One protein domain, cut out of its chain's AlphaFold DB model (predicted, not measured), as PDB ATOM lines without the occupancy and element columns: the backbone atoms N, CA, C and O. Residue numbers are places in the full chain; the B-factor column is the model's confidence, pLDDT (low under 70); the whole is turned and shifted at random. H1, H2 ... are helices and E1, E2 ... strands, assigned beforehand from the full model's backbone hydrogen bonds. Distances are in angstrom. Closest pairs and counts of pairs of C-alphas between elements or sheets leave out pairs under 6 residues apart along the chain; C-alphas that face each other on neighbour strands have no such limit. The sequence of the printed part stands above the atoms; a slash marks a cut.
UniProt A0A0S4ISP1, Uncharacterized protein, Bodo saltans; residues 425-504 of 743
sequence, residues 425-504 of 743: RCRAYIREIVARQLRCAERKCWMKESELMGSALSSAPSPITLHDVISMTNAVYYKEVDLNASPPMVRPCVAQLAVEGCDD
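What this domain is: This is residues 425 to 504 of the 743 residues of an uncharacterized protein of Bodo saltans (UniProt A0A0S4ISP1). A two-stranded hairpin, E1 and E2, reaches out along the longest axis, with the longest helix, H1, packed near the end of E2 and the short helix H2 packed near the start of E1. A loop of residues 440 to 465 leads from H1 back to H2, and at the other end of the long axis from the hairpin's turn lie the small helix H3 and the tail after it. The printed part has 80 residues, with three named helices and two named strands in the order H1, H2, E1, E2, H3; the sheet E1 - E2 is antiparallel and the class is mixed, helices and strands. The whole is compact, with a radius of gyration of the C-alphas of 12.1 A, and elongated in outline, spanning 38 by 24 by 23 A.

Where its parts are: H1 is residues 425 to 439, 21.9 A from first to last C-alpha, beginning at C-alpha 425 at (17.112, 33.620, 90.852). H2 is residues 466 to 472, 9.9 A long. E1 is residues 476 to 482, 17.1 A long, from C-alpha 476 at (7.257, 24.478, 89.388). E2 is residues 489 to 494, 16.4 A long. H3 is residues 496 to 500, 6.3 A long, and ends at C-alpha 500 at (18.669, 19.416, 84.565).

How they stand to each other: E1 and E2 form a hairpin, antiparallel, with 152 degrees between their directions. N 479 and O 491 are within hydrogen-bond range at 2.8 A, and so are N 489 and O 482 at 3.0 A. The closest C-alphas of H1 and E2 are those of Ile 430 and Val 494, 7.0 A apart. The closest C-alphas of H2 and E1 are those of Ile 470 and Val 476, 5.3 A apart. H2 and E2 are near each other, with 7 pairs of C-alphas within 10 A. H1 and H2 are close but not clearly touching, with the closest C-alphas, those of Tyr 429 and Val 469, 6.9 A apart; they run opposite ways at a steep tilt of 37 degrees, only just steep. H1 only just touches H3, with 3 pairs of C-alphas within 8 A and with its residues 430 to 431 alone; the closest C-alphas are those of Ile 430 and Val 499, 7.6 A apart. H2 and H3 are apart. In H2 and H3 every O i to N i+4 pair is within hydrogen-bond range; in H1, 10 of 11 are.

The domain as a whole: The two C-alphas farthest apart, those of Asn 484 and Asp 503, are 38.4 A from each other. The printed part has no cut. The link from H1 to H2 is long, with 26 residues; in it residues 452 to 453 pair with residues 464 to 465, antiparallel. Residues 438 to 443, of which 438 to 439 belong to H1, stand free. The mean pLDDT of the printed part is 79.9; residue 443, residues 458 to 461 and residues 501 to 503 are under 70.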
ATOM      1  N   ARG A 425      18.101  33.467  89.781       70.94
ATOM      2  CA  ARG A 425      17.112  33.620  90.852       70.94
ATOM      3  C   ARG A 425      16.161  32.427  90.973       70.94
ATOM      4  O   ARG A 425      15.969  31.908  92.068       70.94
ATOM      5  N   CYS A 426      15.598  31.946  89.863       76.81
ATOM      6  CA  CYS A 426      14.655  30.822  89.856       76.81
ATOM      7  C   CYS A 426      15.316  29.503  90.275       76.81
ATOM      8  O   CYS A 426      14.669  28.664  90.906       76.81
ATOM      9  N   ARG A 427      16.609  29.325  89.967       80.94
ATOM     10  CA  ARG A 427      17.359  28.106  90.313       80.94
ATOM     11  C   ARG A 427      17.484  27.916  91.821       80.94
ATOM     12  O   ARG A 427      17.330  26.794  92.297       80.94
ATOM     13  N   ALA A 428      17.705  28.996  92.573       84.06
ATOM     14  CA  ALA A 428      17.752  28.935  94.031       84.06
ATOM     15  C   ALA A 428      16.414  28.439  94.608       84.06
ATOM     16  O   ALA A 428      16.391  27.473  95.363       84.06
ATOM     17  N   TYR A 429      15.281  29.005  94.182       87.62
ATOM     18  CA  TYR A 429      13.970  28.571  94.681       87.62
ATOM     19  C   TYR A 429      13.649  27.115  94.323       87.62
ATOM     20  O   TYR A 429      13.167  26.364  95.169       87.62
ATOM     21  N   ILE A 430      13.967  26.688  93.097       87.44
ATOM     22  CA  ILE A 430      13.789  25.297  92.654       87.44
ATOM     23  C   ILE A 430      14.598  24.331  93.529       87.44
ATOM     24  O   ILE A 430      14.062  23.323  93.992       87.44
ATOM     25  N   ARG A 431      15.874  24.646  93.791       87.75
ATOM     26  CA  ARG A 431      16.744  23.836  94.656       87.75
ATOM     27  C   ARG A 431      16.201  23.736  96.077       87.75
ATOM     28  O   ARG A 431      16.259  22.658  96.663       87.75
ATOM     29  N   GLU A 432      15.643  24.818  96.620       90.00
ATOM     30  CA  GLU A 432      15.047  24.790  97.957       90.00
ATOM     31  C   GLU A 432      13.794  23.905  98.010       90.00
ATOM     32  O   GLU A 432      13.647  23.122  98.948       90.00
ATOM     33  N   ILE A 433      12.932  23.954  96.988       90.75
ATOM     34  CA  ILE A 433      11.756  23.072  96.893       90.75
ATOM     35  C   ILE A 433      12.193  21.603  96.861       90.75
ATOM     36  O   ILE A 433      11.695  20.803  97.654       90.75
ATOM     37  N   VAL A 434      13.170  21.262  96.012       90.94
ATOM     38  CA  VAL A 434      13.771  19.918  95.935       90.94
ATOM     39  C   VAL A 434      14.336  19.497  97.297       90.94
ATOM     40  O   VAL A 434      14.044  18.406  97.784       90.94
ATOM     41  N   ALA A 435      15.089  20.372  97.967       90.38
ATOM     42  CA  ALA A 435      15.672  20.080  99.273       90.38
ATOM     43  C   ALA A 435      14.609  19.836 100.357       90.38
ATOM     44  O   ALA A 435      14.744  18.906 101.154       90.38
ATOM     45  N   ARG A 436      13.531  20.629 100.389       90.88
ATOM     46  CA  ARG A 436      12.412  20.419 101.324       90.88
ATOM     47  C   ARG A 436      11.698  19.096 101.063       90.88
ATOM     48  O   ARG A 436      11.386  18.384 102.014       90.88
ATOM     49  N   GLN A 437      11.492  18.740  99.796       90.88
ATOM     50  CA  GLN A 437      10.882  17.464  99.419       90.88
ATOM     51  C   GLN A 437      11.734  16.265  99.836       90.88
ATOM     52  O   GLN A 437      11.185  15.301 100.366       90.88
ATOM     53  N   LEU A 438      13.057  16.347  99.664       89.81
ATOM     54  CA  LEU A 438      13.998  15.322 100.130       89.81
ATOM     55  C   LEU A 438      14.000  15.177 101.660       89.81
ATOM     56  O   LEU A 438      14.174  14.077 102.163       89.81
ATOM     57  N   ARG A 439      13.814  16.276 102.403       87.00
ATOM     58  CA  ARG A 439      13.822  16.285 103.879       87.00
ATOM     59  C   ARG A 439      12.510  15.864 104.523       87.00
ATOM     60  O   ARG A 439      12.509  15.475 105.691       87.00
ATOM     61  N   CYS A 440      11.393  16.053 103.831       86.31
ATOM     62  CA  CYS A 440      10.092  15.665 104.351       86.31
ATOM     63  C   CYS A 440      10.133  14.176 104.675       86.31
ATOM     64  O   CYS A 440      10.637  13.438 103.844       86.31
ATOM     65  N   ALA A 441       9.626  13.740 105.837       76.38
ATOM     66  CA  ALA A 441       9.583  12.323 106.220       76.38
ATOM     67  C   ALA A 441       8.318  11.593 105.761       76.38
ATOM     68  O   ALA A 441       8.316  10.377 105.554       76.38
ATOM     69  N   GLU A 442       7.278  12.351 105.452       80.25
ATOM     70  CA  GLU A 442       6.026  11.848 104.907       80.25
ATOM     71  C   GLU A 442       6.155  11.531 103.418       80.25
ATOM     72  O   GLU A 442       6.912  12.171 102.694       80.25
ATOM     73  N   ARG A 443       5.377  10.565 102.922       69.50
ATOM     74  CA  ARG A 443       5.364  10.215 101.489       69.50
ATOM     75  C   ARG A 443       4.987  11.403 100.590       69.50
ATOM     76  O   ARG A 443       5.312  11.409  99.404       69.50
ATOM     77  N   LYS A 444       4.273  12.388 101.137       81.44
ATOM     78  CA  LYS A 444       3.871  13.614 100.448       81.44
ATOM     79  C   LYS A 444       4.413  14.811 101.218       81.44
ATOM     80  O   LYS A 444       4.081  14.990 102.379       81.44
ATOM     81  N   CYS A 445       5.218  15.633 100.552       86.25
ATOM     82  CA  CYS A 445       5.661  16.906 101.103       86.25
ATOM     83  C   CYS A 445       4.614  17.979 100.799       86.25
ATOM     84  O   CYS A 445       4.566  18.510  99.687       86.25
ATOM     85  N   TRP A 446       3.751  18.233 101.778       90.00
ATOM     86  CA  TRP A 446       2.767  19.305 101.737       90.00
ATOM     87  C   TRP A 446       3.399  20.623 102.187       90.00
ATOM     88  O   TRP A 446       4.122  20.658 103.179       90.00
ATOM     89  N   MET A 447       3.106  21.702 101.467       89.50
ATOM     90  CA  MET A 447       3.561  23.061 101.760       89.50
ATOM     91  C   MET A 447       2.385  24.029 101.648       89.50
ATOM     92  O   MET A 447       1.440  23.773 100.901       89.50
ATOM     93  N   LYS A 448       2.432  25.151 102.363       87.44
ATOM     94  CA  LYS A 448       1.493  26.266 102.151       87.44
ATOM     95  C   LYS A 448       2.015  27.170 101.042       87.44
ATOM     96  O   LYS A 448       3.217  27.419 100.971       87.44
ATOM     97  N   GLU A 449       1.132  27.743 100.231       83.94
ATOM     98  CA  GLU A 449       1.525  28.724  99.211       83.94
ATOM     99  C   GLU A 449       2.231  29.947  99.820       83.94
ATOM    100  O   GLU A 449       3.135  30.511  99.206       83.94
ATOM    101  N   SER A 450       1.865  30.318 101.051       83.94
ATOM    102  CA  SER A 450       2.459  31.434 101.795       83.94
ATOM    103  C   SER A 450       3.837  31.131 102.394       83.94
ATOM    104  O   SER A 450       4.422  32.004 103.036       83.94
ATOM    105  N   GLU A 451       4.342  29.898 102.291       88.69
ATOM    106  CA  GLU A 451       5.684  29.580 102.780       88.69
ATOM    107  C   GLU A 451       6.742  30.317 101.966       88.69
ATOM    108  O   GLU A 451       6.730  30.285 100.737       88.69
ATOM    109  N   LEU A 452       7.682  30.958 102.660       90.00
ATOM    110  CA  LEU A 452       8.802  31.640 102.022       90.00
ATOM    111  C   LEU A 452       9.803  30.625 101.465       90.00
ATOM    112  O   LEU A 452      10.146  29.658 102.142       90.00
ATOM    113  N   MET A 453      10.284  30.889 100.256       89.56
ATOM    114  CA  MET A 453      11.307  30.181  99.496       89.56
ATOM    115  C   MET A 453      12.491  31.121  99.268       89.56
ATOM    116  O   MET A 453      12.316  32.326  99.105       89.56
ATOM    117  N   GLY A 454      13.703  30.578  99.230       84.69
ATOM    118  CA  GLY A 454      14.955  31.321  99.092       84.69
ATOM    119  C   GLY A 454      15.574  31.748 100.422       84.69
ATOM    120  O   GLY A 454      16.680  32.270 100.431       84.69
ATOM    121  N   SER A 455      14.914  31.524 101.560       77.94
ATOM    122  CA  SER A 455      15.496  31.846 102.868       77.94
ATOM    123  C   SER A 455      16.600  30.878 103.287       77.94
ATOM    124  O   SER A 455      17.443  31.237 104.104       77.94
ATOM    125  N   ALA A 456      16.572  29.642 102.776       73.56
ATOM    126  CA  ALA A 456      17.487  28.596 103.221       73.56
ATOM    127  C   ALA A 456      18.786  28.555 102.403       73.56
ATOM    128  O   ALA A 456      19.811  28.112 102.909       73.56
ATOM    129  N   LEU A 457      18.756  29.022 101.152       71.25
ATOM    130  CA  LEU A 457      19.903  28.974 100.246       71.25
ATOM    131  C   LEU A 457      20.548  30.352 100.111       71.25
ATOM    132  O   LEU A 457      19.915  31.313  99.682       71.25
ATOM    133  N   SER A 458      21.847  30.428 100.406       57.75
ATOM    134  CA  SER A 458      22.629  31.674 100.435       57.75
ATOM    135  C   SER A 458      22.710  32.424  99.098       57.75
ATOM    136  O   SER A 458      23.207  33.543  99.058       57.75
ATOM    137  N   SER A 459      22.276  31.805  97.998       65.75
ATOM    138  CA  SER A 459      22.312  32.363  96.643       65.75
ATOM    139  C   SER A 459      21.007  33.039  96.207       65.75
ATOM    140  O   SER A 459      20.949  33.557  95.092       65.75
ATOM    141  N   ALA A 460      19.942  33.014  97.017       64.38
ATOM    142  CA  ALA A 460      18.681  33.654  96.645       64.38
ATOM    143  C   ALA A 460      18.736  35.186  96.873       64.38
ATOM    144  O   ALA A 460      19.223  35.625  97.914       64.38
ATOM    145  N   PRO A 461      18.212  36.020  95.952       66.06
ATOM    146  CA  PRO A 461      18.276  37.484  96.077       66.06
ATOM    147  C   PRO A 461      17.408  38.040  97.210       66.06
ATOM    148  O   PRO A 461      17.727  39.078  97.783       66.06
ATOM    149  N   SER A 462      16.284  37.375  97.486       84.25
ATOM    150  CA  SER A 462      15.298  37.754  98.498       84.25
ATOM    151  C   SER A 462      14.299  36.611  98.693       84.25
ATOM    152  O   SER A 462      13.903  36.014  97.692       84.25
ATOM    153  N   PRO A 463      13.838  36.313  99.918       88.00
ATOM    154  CA  PRO A 463      12.772  35.340 100.108       88.00
ATOM    155  C   PRO A 463      11.476  35.784  99.413       88.00
ATOM    156  O   PRO A 463      11.065  36.933  99.567       88.00
ATOM    157  N   ILE A 464      10.830  34.880  98.679       88.00
ATOM    158  CA  ILE A 464       9.504  35.081  98.064       88.00
ATOM    159  C   ILE A 464       8.585  33.925  98.448       88.00
ATOM    160  O   ILE A 464       9.068  32.903  98.921       88.00
ATOM    161  N   THR A 465       7.275  34.040  98.277       88.06
ATOM    162  CA  THR A 465       6.374  32.932  98.630       88.06
ATOM    163  C   THR A 465       6.464  31.781  97.618       88.06
ATOM    164  O   THR A 465       6.846  31.984  96.465       88.06
ATOM    165  N   LEU A 466       6.100  30.554  98.012       86.25
ATOM    166  CA  LEU A 466       5.965  29.422  97.085       86.25
ATOM    167  C   LEU A 466       5.011  29.762  95.936       86.25
ATOM    168  O   LEU A 466       5.264  29.388  94.788       86.25
ATOM    169  N   HIS A 467       3.948  30.500  96.250       82.25
ATOM    170  CA  HIS A 467       3.044  31.059  95.260       82.25
ATOM    171  C   HIS A 467       3.789  31.890  94.205       82.25
ATOM    172  O   HIS A 467       3.677  31.609  93.011       82.25
ATOM    173  N   ASP A 468       4.608  32.852  94.639       82.56
ATOM    174  CA  ASP A 468       5.380  33.709  93.734       82.56
ATOM    175  C   ASP A 468       6.319  32.884  92.850       82.56
ATOM    176  O   ASP A 468       6.388  33.113  91.643       82.56
ATOM    177  N   VAL A 469       6.990  31.869  93.412       83.81
ATOM    178  CA  VAL A 469       7.856  30.963  92.635       83.81
ATOM    179  C   VAL A 469       7.069  30.318  91.491       83.81
ATOM    180  O   VAL A 469       7.500  30.354  90.339       83.81
ATOM    181  N   ILE A 470       5.898  29.754  91.784       79.62
ATOM    182  CA  ILE A 470       5.059  29.043  90.807       79.62
ATOM    183  C   ILE A 470       4.455  29.999  89.775       79.62
ATOM    184  O   ILE A 470       4.292  29.644  88.606       79.62
ATOM    185  N   SER A 471       4.161  31.231  90.179       73.12
ATOM    186  CA  SER A 471       3.684  32.286  89.286       73.12
ATOM    187  C   SER A 471       4.782  32.802  88.349       73.12
ATOM    188  O   SER A 471       4.499  33.134  87.193       73.12
ATOM    189  N   MET A 472       6.034  32.838  88.814       75.00
ATOM    190  CA  MET A 472       7.190  33.331  88.059       75.00
ATOM    191  C   MET A 472       7.784  32.297  87.097       75.00
ATOM    192  O   MET A 472       8.399  32.680  86.099       75.00
ATOM    193  N   THR A 473       7.622  30.996  87.360       76.62
ATOM    194  CA  THR A 473       8.190  29.941  86.512       76.62
ATOM    195  C   THR A 473       7.202  28.831  86.171       76.62
ATOM    196  O   THR A 473       6.449  28.351  87.005       76.62
ATOM    197  N   ASN A 474       7.262  28.336  84.932       74.62
ATOM    198  CA  ASN A 474       6.521  27.133  84.531       74.62
ATOM    199  C   ASN A 474       7.210  25.833  85.002       74.62
ATOM    200  O   ASN A 474       6.671  24.746  84.813       74.62
ATOM    201  N   ALA A 475       8.412  25.934  85.578       77.62
ATOM    202  CA  ALA A 475       9.183  24.798  86.070       77.62
ATOM    203  C   ALA A 475       8.623  24.182  87.354       77.62
ATOM    204  O   ALA A 475       8.911  23.023  87.632       77.62
ATOM    205  N   VAL A 476       7.860  24.945  88.138       80.88
ATOM    206  CA  VAL A 476       7.257  24.478  89.388       80.88
ATOM    207  C   VAL A 476       5.744  24.471  89.217       80.88
ATOM    208  O   VAL A 476       5.165  25.417  88.687       80.88
ATOM    209  N   TYR A 477       5.097  23.394  89.642       77.31
ATOM    210  CA  TYR A 477       3.650  23.226  89.532       77.31
ATOM    211  C   TYR A 477       3.092  22.451  90.729       77.31
ATOM    212  O   TYR A 477       3.827  21.781  91.457       77.31
ATOM    213  N   TYR A 478       1.774  22.504  90.916       78.94
ATOM    214  CA  TYR A 478       1.086  21.670  91.900       78.94
ATOM    215  C   TYR A 478       0.874  20.271  91.346       78.94
ATOM    216  O   TYR A 478       0.192  20.088  90.340       78.94
ATOM    217  N   LYS A 479       1.469  19.277  92.005       77.25
ATOM    218  CA  LYS A 479       1.210  17.866  91.713       77.25
ATOM    219  C   LYS A 479      -0.107  17.420  92.332       77.25
ATOM    220  O   LYS A 479      -0.878  16.707  91.700       77.25
ATOM    221  N   GLU A 480      -0.350  17.847  93.567       77.62
ATOM    222  CA  GLU A 480      -1.570  17.576  94.320       77.62
ATOM    223  C   GLU A 480      -1.938  18.791  95.166       77.62
ATOM    224  O   GLU A 480      -1.097  19.643  95.465       77.62
ATOM    225  N   VAL A 481      -3.203  18.841  95.571       75.31
ATOM    226  CA  VAL A 481      -3.761  19.883  96.425       75.31
ATOM    227  C   VAL A 481      -4.618  19.217  97.495       75.31
ATOM    228  O   VAL A 481      -5.482  18.404  97.159       75.31
ATOM    229  N   ASP A 482      -4.394  19.578  98.756       77.31
ATOM    230  CA  ASP A 482      -5.240  19.222  99.888       77.31
ATOM    231  C   ASP A 482      -6.063  20.433 100.333       77.31
ATOM    232  O   ASP A 482      -5.587  21.340 101.016       77.31
ATOM    233  N   LEU A 483      -7.331  20.425  99.926       72.56
ATOM    234  CA  LEU A 483      -8.304  21.461 100.264       72.56
ATOM    235  C   LEU A 483      -8.973  21.233 101.625       72.56
ATOM    236  O   LEU A 483      -9.713  22.101 102.081       72.56
ATOM    237  N   ASN A 484      -8.743  20.080 102.264       76.25
ATOM    238  CA  ASN A 484      -9.278  19.795 103.597       76.25
ATOM    239  C   ASN A 484      -8.391  20.385 104.703       76.25
ATOM    240  O   ASN A 484      -8.845  20.536 105.839       76.25
ATOM    241  N   ALA A 485      -7.139  20.723 104.387       75.31
ATOM    242  CA  ALA A 485      -6.246  21.420 105.299       75.31
ATOM    243  C   ALA A 485      -6.684  22.886 105.508       75.31
ATOM    244  O   ALA A 485      -7.245  23.528 104.618       75.31
ATOM    245  N   SER A 486      -6.417  23.440 106.699       74.31
ATOM    246  CA  SER A 486      -6.657  24.856 107.013       74.31
ATOM    247  C   SER A 486      -5.376  25.512 107.558       74.31
ATOM    248  O   SER A 486      -5.020  25.283 108.718       74.31
ATOM    249  N   PRO A 487      -4.654  26.325 106.756       75.38
ATOM    250  CA  PRO A 487      -4.946  26.650 105.359       75.38
ATOM    251  C   PRO A 487      -4.799  25.448 104.416       75.38
ATOM    252  O   PRO A 487      -4.129  24.491 104.812       75.38
ATOM    253  N   PRO A 488      -5.394  25.493 103.202       75.00
ATOM    254  CA  PRO A 488      -5.133  24.476 102.196       75.00
ATOM    255  C   PRO A 488      -3.633  24.323 101.970       75.00
ATOM    256  O   PRO A 488      -2.840  25.224 102.261       75.00
ATOM    257  N   MET A 489      -3.251  23.131 101.536       83.25
ATOM    258  CA  MET A 489      -1.859  22.793 101.305       83.25
ATOM    259  C   MET A 489      -1.688  22.254  99.898       83.25
ATOM    260  O   MET A 489      -2.557  21.593  99.332       83.25
ATOM    261  N   VAL A 490      -0.518  22.505  99.336       83.19
ATOM    262  CA  VAL A 490      -0.142  22.078  97.998       83.19
ATOM    263  C   VAL A 490       1.054  21.145  98.081       83.19
ATOM    264  O   VAL A 490       1.938  21.303  98.921       83.19
ATOM    265  N   ARG A 491       1.099  20.153  97.197       86.38
ATOM    266  CA  ARG A 491       2.298  19.352  96.955       86.38
ATOM    267  C   ARG A 491       2.983  19.946  95.726       86.38
ATOM    268  O   ARG A 491       2.572  19.608  94.609       86.38
ATOM    269  N   PRO A 492       3.977  20.844  95.881       86.50
ATOM    270  CA  PRO A 492       4.704  21.353  94.728       86.50
ATOM    271  C   PRO A 492       5.482  20.213  94.073       86.50
ATOM    272  O   PRO A 492       5.709  19.165  94.677       86.50
ATOM    273  N   CYS A 493       5.875  20.399  92.825       83.19
ATOM    274  CA  CYS A 493       6.745  19.500  92.088       83.19
ATOM    275  C   CYS A 493       7.500  20.304  91.035       83.19
ATOM    276  O   CYS A 493       6.999  21.311  90.533       83.19
ATOM    277  N   VAL A 494       8.714  19.862  90.728       84.62
ATOM    278  CA  VAL A 494       9.598  20.521  89.772       84.62
ATOM    279  C   VAL A 494       9.656  19.678  88.500       84.62
ATOM    280  O   VAL A 494       9.787  18.457  88.555       84.62
ATOM    281  N   ALA A 495       9.534  20.316  87.340       79.81
ATOM    282  CA  ALA A 495       9.772  19.682  86.052       79.81
ATOM    283  C   ALA A 495      11.235  19.219  85.960       79.81
ATOM    284  O   ALA A 495      12.147  20.007  86.208       79.81
ATOM    285  N   GLN A 496      11.469  17.969  85.552       78.75
ATOM    286  CA  GLN A 496      12.810  17.385  85.406       78.75
ATOM    287  C   GLN A 496      13.742  18.275  84.568       78.75
ATOM    288  O   GLN A 496      14.899  18.468  84.928       78.75
ATOM    289  N   LEU A 497      13.231  18.891  83.494       74.50
ATOM    290  CA  LEU A 497      14.016  19.788  82.641       74.50
ATOM    291  C   LEU A 497      14.601  20.983  83.422       74.50
ATOM    292  O   LEU A 497      15.685  21.463  83.105       74.50
ATOM    293  N   ALA A 498      13.901  21.458  84.456       76.75
ATOM    294  CA  ALA A 498      14.356  22.567  85.295       76.75
ATOM    295  C   ALA A 498      15.465  22.154  86.254       76.75
ATOM    296  O   ALA A 498      16.376  22.928  86.546       76.75
ATOM    297  N   VAL A 499      15.380  20.913  86.726       74.69
ATOM    298  CA  VAL A 499      16.394  20.286  87.564       74.69
ATOM    299  C   VAL A 499      17.672  20.054  86.747       74.69
ATOM    300  O   VAL A 499      18.763  20.367  87.215       74.69
ATOM    301  N   GLU A 500      17.543  19.600  85.495       70.62
ATOM    302  CA  GLU A 500      18.669  19.416  84.565       70.62
ATOM    303  C   GLU A 500      19.366  20.735  84.180       70.62
ATOM    304  O   GLU A 500      20.581  20.745  83.990       70.62
ATOM    305  N   GLY A 501      18.620  21.843  84.088       61.34
ATOM    306  CA  GLY A 501      19.137  23.179  83.746       61.34
ATOM    307  C   GLY A 501      19.893  23.903  84.872       61.34
ATOM    308  O   GLY A 501      20.295  25.052  84.715       61.34
ATOM    309  N   CYS A 502      20.099  23.272  86.033       62.19
ATOM    310  CA  CYS A 502      20.747  23.898  87.193       62.19
ATOM    311  C   CYS A 502      22.295  23.985  87.123       62.19
ATOM    312  O   CYS A 502      22.916  24.117  88.179       62.19
ATOM    313  N   ASP A 503      22.907  23.937  85.929       58.56
ATOM    314  CA  ASP A 503      24.367  23.945  85.655       58.56
ATOM    315  C   ASP A 503      25.198  22.869  86.383       58.56
ATOM    316  O   ASP A 503      26.423  22.943  86.447       58.56
ATOM    317  N   ASP A 504      24.554  21.822  86.897       70.62
ATOM    318  CA  ASP A 504      25.236  20.694  87.528       70.62
ATOM    319  C   ASP A 504      25.318  19.532  86.526       70.62
ATOM    320  O   ASP A 504      24.381  18.746  86.346       70.62
TER     321      ASP A 504